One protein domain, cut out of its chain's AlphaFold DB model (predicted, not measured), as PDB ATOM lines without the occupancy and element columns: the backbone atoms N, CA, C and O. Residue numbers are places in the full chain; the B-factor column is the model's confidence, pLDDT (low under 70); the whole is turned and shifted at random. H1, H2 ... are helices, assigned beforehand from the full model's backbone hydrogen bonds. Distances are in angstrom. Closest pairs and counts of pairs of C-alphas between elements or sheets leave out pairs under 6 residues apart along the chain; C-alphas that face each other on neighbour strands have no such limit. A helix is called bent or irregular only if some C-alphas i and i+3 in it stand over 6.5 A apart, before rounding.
ATOM      1  N   GLY A   2     -14.159 -13.183 -13.200       90.88
ATOM      2  CA  GLY A   2     -14.016 -14.028 -14.402       90.88
ATOM      3  C   GLY A   2     -14.396 -13.359 -15.732       90.88
ATOM      4  O   GLY A   2     -13.635 -13.444 -16.685       90.88
ATOM      5  N   ILE A   3     -15.505 -12.608 -15.778       92.81
ATOM      6  CA  ILE A   3     -15.932 -11.879 -16.992       92.81
ATOM      7  C   ILE A   3     -14.918 -10.798 -17.398       92.81
ATOM      8  O   ILE A   3     -14.633 -10.639 -18.581       92.81
ATOM      9  N   ILE A   4     -14.338 -10.085 -16.426       93.25
ATOM     10  CA  ILE A   4     -13.321  -9.058 -16.692       93.25
ATOM     11  C   ILE A   4     -12.068  -9.719 -17.274       93.25
ATOM     12  O   ILE A   4     -11.607  -9.321 -18.341       93.25
ATOM     13  N   LEU A   5     -11.569 -10.781 -16.636       94.56
ATOM     14  CA  LEU A   5     -10.398 -11.521 -17.118       94.56
ATOM     15  C   LEU A   5     -10.624 -12.112 -18.514       94.56
ATOM     16  O   LEU A   5      -9.753 -12.002 -19.372       94.56
ATOM     17  N   TYR A   6     -11.809 -12.668 -18.766       96.06
ATOM     18  CA  TYR A   6     -12.174 -13.172 -20.086       96.06
ATOM     19  C   TYR A   6     -12.224 -12.057 -21.138       96.06
ATOM     20  O   TYR A   6     -11.708 -12.236 -22.237       96.06
ATOM     21  N   SER A   7     -12.774 -10.883 -20.803       96.25
ATOM     22  CA  SER A   7     -12.785  -9.738 -21.725       96.25
ATOM     23  C   SER A   7     -11.375  -9.243 -22.068       96.25
ATOM     24  O   SER A   7     -11.109  -8.902 -23.219       96.25
ATOM     25  N   ILE A   8     -10.447  -9.284 -21.104       95.62
ATOM     26  CA  ILE A   8      -9.033  -8.959 -21.329       95.62
ATOM     27  C   ILE A   8      -8.387 -10.015 -22.231       95.62
ATOM     28  O   ILE A   8      -7.773  -9.657 -23.233       95.62
ATOM     29  N   TYR A   9      -8.568 -11.305 -21.931       96.94
ATOM     30  CA  TYR A   9      -8.069 -12.398 -22.768       96.94
ATOM     31  C   TYR A   9      -8.551 -12.262 -24.216       96.94
ATOM     32  O   TYR A   9      -7.738 -12.262 -25.136       96.94
ATOM     33  N   LEU A  10      -9.854 -12.039 -24.417       96.44
ATOM     34  CA  LEU A  10     -10.441 -11.850 -25.741       96.44
ATOM     35  C   LEU A  10      -9.809 -10.664 -26.483       96.44
ATOM     36  O   LEU A  10      -9.534 -10.768 -27.675       96.44
ATOM     37  N   SER A  11      -9.536  -9.557 -25.784       96.31
ATOM     38  CA  SER A  11      -8.888  -8.384 -26.385       96.31
ATOM     39  C   SER A  11      -7.451  -8.628 -26.844       96.31
ATOM     40  O   SER A  11      -6.999  -7.965 -27.773       96.31
ATOM     41  N   ILE A  12      -6.757  -9.587 -26.227       97.12
ATOM     42  CA  ILE A  12      -5.381  -9.963 -26.568       97.12
ATOM     43  C   ILE A  12      -5.376 -11.027 -27.669       97.12
ATOM     44  O   ILE A  12      -4.624 -10.917 -28.631       97.12
ATOM     45  N   SER A  13      -6.220 -12.055 -27.548       96.88
ATOM     46  CA  SER A  13      -6.272 -13.175 -28.493       96.88
ATOM     47  C   SER A  13      -6.961 -12.830 -29.811       96.88
ATOM     48  O   SER A  13      -6.696 -13.470 -30.825       96.88
ATOM     49  N   SER A  14      -7.861 -11.845 -29.826       95.81
ATOM     50  CA  SER A  14      -8.562 -11.405 -31.039       95.81
ATOM     51  C   SER A  14      -8.816  -9.891 -31.017       95.81
ATOM     52  O   SER A  14      -9.963  -9.458 -30.851       95.81
ATOM     53  N   PRO A  15      -7.758  -9.068 -31.169       96.12
ATOM     54  CA  PRO A  15      -7.855  -7.619 -31.022       96.12
ATOM     55  C   PRO A  15      -8.804  -6.993 -32.047       96.12
ATOM     56  O   PRO A  15      -8.608  -7.087 -33.257       96.12
ATOM     57  N   SER A  16      -9.844  -6.328 -31.556       95.88
ATOM     58  CA  SER A  16     -10.839  -5.614 -32.354       95.88
ATOM     59  C   SER A  16     -11.516  -4.528 -31.514       95.88
ATOM     60  O   SER A  16     -11.524  -4.586 -30.284       95.88
ATOM     61  N   ALA A  17     -12.155  -3.542 -32.152       94.38
ATOM     62  CA  ALA A  17     -12.932  -2.531 -31.424       94.38
ATOM     63  C   ALA A  17     -14.009  -3.166 -30.516       94.38
ATOM     64  O   ALA A  17     -14.263  -2.697 -29.404       94.38
ATOM     65  N   LEU A  18     -14.596  -4.281 -30.965       93.94
ATOM     66  CA  LEU A  18     -15.581  -5.042 -30.204       93.94
ATOM     67  C   LEU A  18     -14.965  -5.705 -28.962       93.94
ATOM     68  O   LEU A  18     -15.524  -5.591 -27.873       93.94
ATOM     69  N   SER A  19     -13.796  -6.342 -29.091       94.69
ATOM     70  CA  SER A  19     -13.124  -6.992 -27.959       94.69
ATOM     71  C   SER A  19     -12.701  -5.993 -26.877       94.69
ATOM     72  O   SER A  19     -12.863  -6.274 -25.693       94.69
ATOM     73  N   PHE A  20     -12.230  -4.800 -27.260       94.38
ATOM     74  CA  PHE A  20     -11.936  -3.727 -26.301       94.38
ATOM     75  C   PHE A  20     -13.199  -3.190 -25.622       94.38
ATOM     76  O   PHE A  20     -13.192  -2.938 -24.417       94.38
ATOM     77  N   SER A  21     -14.305  -3.070 -26.360       95.00
ATOM     78  CA  SER A  21     -15.588  -2.633 -25.796       95.00
ATOM     79  C   SER A  21     -16.079  -3.575 -24.690       95.00
ATOM     80  O   SER A  21     -16.640  -3.113 -23.695       95.00
ATOM     81  N   PHE A  22     -15.806  -4.882 -24.790       96.00
ATOM     82  CA  PHE A  22     -16.161  -5.839 -23.737       96.00
ATOM     83  C   PHE A  22     -15.458  -5.586 -22.401       96.00
ATOM     84  O   PHE A  22     -16.034  -5.911 -21.366       96.00
ATOM     85  N   ILE A  23     -14.270  -4.976 -22.391       95.44
ATOM     86  CA  ILE A  23     -13.589  -4.584 -21.145       95.44
ATOM     87  C   ILE A  23     -14.393  -3.489 -20.438       95.44
ATOM     88  O   ILE A  23     -14.679  -3.579 -19.246       95.44
ATOM     89  N   PHE A  24     -14.825  -2.467 -21.178       94.12
ATOM     90  CA  PHE A  24     -15.656  -1.401 -20.615       94.12
ATOM     91  C   PHE A  24     -17.001  -1.937 -20.117       94.12
ATOM     92  O   PHE A  24     -17.434  -1.603 -19.012       94.12
ATOM     93  N   LEU A  25     -17.646  -2.808 -20.899       96.06
ATOM     94  CA  LEU A  25     -18.905  -3.438 -20.507       96.06
ATOM     95  C   LEU A  25     -18.741  -4.307 -19.254       96.06
ATOM     96  O   LEU A  25     -19.593  -4.253 -18.367       96.06
ATOM     97  N   SER A  26     -17.654  -5.073 -19.148       96.38
ATOM     98  CA  SER A  26     -17.408  -5.961 -18.009       96.38
ATOM     99  C   SER A  26     -17.066  -5.208 -16.723       96.38
ATOM    100  O   SER A  26     -17.447  -5.663 -15.645       96.38
ATOM    101  N   ILE A  27     -16.395  -4.056 -16.823       96.12
ATOM    102  CA  ILE A  27     -16.026  -3.225 -15.670       96.12
ATOM    103  C   ILE A  27     -17.198  -2.357 -15.208       96.12
ATOM    104  O   ILE A  27     -17.483  -2.334 -14.016       96.12
ATOM    105  N   TYR A  28     -17.886  -1.651 -16.111       96.62
ATOM    106  CA  TYR A  28     -18.887  -0.645 -15.727       96.62
ATOM    107  C   TYR A  28     -20.324  -1.159 -15.794       96.62
ATOM    108  O   TYR A  28     -21.087  -0.997 -14.843       96.62
ATOM    109  N   ILE A  29     -20.716  -1.784 -16.905       97.00
ATOM    110  CA  ILE A  29     -22.123  -2.135 -17.145       97.00
ATOM    111  C   ILE A  29     -22.516  -3.411 -16.403       97.00
ATOM    112  O   ILE A  29     -23.581  -3.462 -15.792       97.00
ATOM    113  N   PHE A  30     -21.661  -4.432 -16.403       97.00
ATOM    114  CA  PHE A  30     -21.979  -5.710 -15.773       97.00
ATOM    115  C   PHE A  30     -22.233  -5.593 -14.255       97.00
ATOM    116  O   PHE A  30     -23.298  -6.041 -13.822       97.00
ATOM    117  N   PRO A  31     -21.365  -4.961 -13.433       97.19
ATOM    118  CA  PRO A  31     -21.635  -4.814 -12.000       97.19
ATOM    119  C   PRO A  31     -22.882  -3.973 -11.727       97.19
ATOM    120  O   PRO A  31     -23.667  -4.303 -10.843       97.19
ATOM    121  N   LEU A  32     -23.102  -2.922 -12.522       98.00
ATOM    122  CA  LEU A  32     -24.283  -2.073 -12.421       98.00
ATOM    123  C   LEU A  32     -25.574  -2.872 -12.652       98.00
ATOM    124  O   LEU A  32     -26.507  -2.794 -11.853       98.00
ATOM    125  N   LEU A  33     -25.629  -3.662 -13.727       98.00
ATOM    126  CA  LEU A  33     -26.784  -4.504 -14.041       98.00
ATOM    127  C   LEU A  33     -26.984  -5.591 -12.987       98.00
ATOM    128  O   LEU A  33     -28.103  -5.766 -12.509       98.00
ATOM    129  N   ALA A  34     -25.912  -6.269 -12.569       97.94
ATOM    130  CA  ALA A  34     -25.968  -7.266 -11.504       97.94
ATOM    131  C   ALA A  34     -26.533  -6.667 -10.207       97.94
ATOM    132  O   ALA A  34     -27.398  -7.264  -9.569       97.94
ATOM    133  N   PHE A  35     -26.113  -5.451  -9.853       98.31
ATOM    134  CA  PHE A  35     -26.620  -4.739  -8.688       98.31
ATOM    135  C   PHE A  35     -28.091  -4.338  -8.822       98.31
ATOM    136  O   PHE A  35     -28.848  -4.424  -7.852       98.31
ATOM    137  N   ARG A  36     -28.523  -3.902 -10.009       98.31
ATOM    138  CA  ARG A  36     -29.931  -3.573 -10.269       98.31
ATOM    139  C   ARG A  36     -30.827  -4.799 -10.204       98.31
ATOM    140  O   ARG A  36     -31.888  -4.721  -9.594       98.31
ATOM    141  N   ILE A  37     -30.377  -5.922 -10.754       98.31
ATOM    142  CA  ILE A  37     -31.064  -7.213 -10.648       98.31
ATOM    143  C   ILE A  37     -31.152  -7.636  -9.178       98.31
ATOM    144  O   ILE A  37     -32.238  -7.960  -8.705       98.31
ATOM    145  N   LEU A  38     -30.044  -7.559  -8.433       98.00
ATOM    146  CA  LEU A  38     -30.034  -7.853  -6.999       98.00
ATOM    147  C   LEU A  38     -31.070  -7.006  -6.251       98.00
ATOM    148  O   LEU A  38     -31.898  -7.565  -5.544       98.00
ATOM    149  N   ASN A  39     -31.066  -5.681  -6.429       97.31
ATOM    150  CA  ASN A  39     -32.002  -4.803  -5.720       97.31
ATOM    151  C   ASN A  39     -33.453  -4.949  -6.177       97.31
ATOM    152  O   ASN A  39     -34.354  -4.604  -5.418       97.31
ATOM    153  N   PHE A  40     -33.691  -5.437  -7.393       97.56
ATOM    154  CA  PHE A  40     -35.036  -5.751  -7.855       97.56
ATOM    155  C   PHE A  40     -35.633  -6.928  -7.070       97.56
ATOM    156  O   PHE A  40     -36.779  -6.849  -6.633       97.56
ATOM    157  N   PHE A  41     -34.855  -7.991  -6.835       97.94
ATOM    158  CA  PHE A  41     -35.317  -9.172  -6.092       97.94
ATOM    159  C   PHE A  41     -35.183  -9.038  -4.571       97.94
ATOM    160  O   PHE A  41     -36.025  -9.529  -3.823       97.94
ATOM    161  N   ALA A  42     -34.123  -8.383  -4.108       97.06
ATOM    162  CA  ALA A  42     -33.786  -8.211  -2.704       97.06
ATOM    163  C   ALA A  42     -33.338  -6.757  -2.467       97.06
ATOM    164  O   ALA A  42     -32.140  -6.465  -2.461       97.06
TER     165      ALA A  42
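AT A GLANCE: This is residues 2 to 42 of the 196 residues of the protein "Acyl transferase" of Halobacteriovorax sp. JY17 (UniProt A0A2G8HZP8). This is a lopsided helical hairpin: the short helix H1 folds back through a tight turn beside the first part of the long helix H2. Residues 31 to 42, of which 31 to 41 belong to H2, stick out as a free arm that makes much of the length. The printed part has 41 residues with two named helices, H1 then H2, and no named strand; its class is all helix. It is loose, with a radius of gyration of the C-alphas of 12.2 A, and spans 38 by 17 by 10 A.

HOW THE PARTS SIT: Begin with H1, residues 2 to 13, then pass the tight link of 3 residues to H2, residues 17 to 41. The two touch as a helical hairpin, H2 with residues 19 to 27 alone; look at Ser 11 and Ser 19, whose C-alphas are the closest, 4.7 A apart. Their lines stand at a shallow tilt of 11 degrees, opposite ways. In H1 every O i to N i+4 pair is within hydrogen-bond range; in H2, 16 of 21 are.

IN THESE COORDINATES: Find C-alpha 2 at (-14.016, -14.028, -14.402); from there H1 runs 16.1 A to C-alpha 13. Next find C-alpha 17 at (-12.932, -2.531, -31.424); H2 runs 34.5 A to C-alpha 41 at (-35.317, -9.172, -6.092). Near residue 25 you meet a kink of 45 degrees. H2 is neither bent nor irregular, but only just: C-alphas 27 and 30 are 6.5 A apart.

THE WHOLE: The C-alphas farthest apart are those of Pro 15 and Ala 42, 38.4 A. The outline is only just a rod. The printed part has no cut, and no printed residue is under 70 in pLDDT.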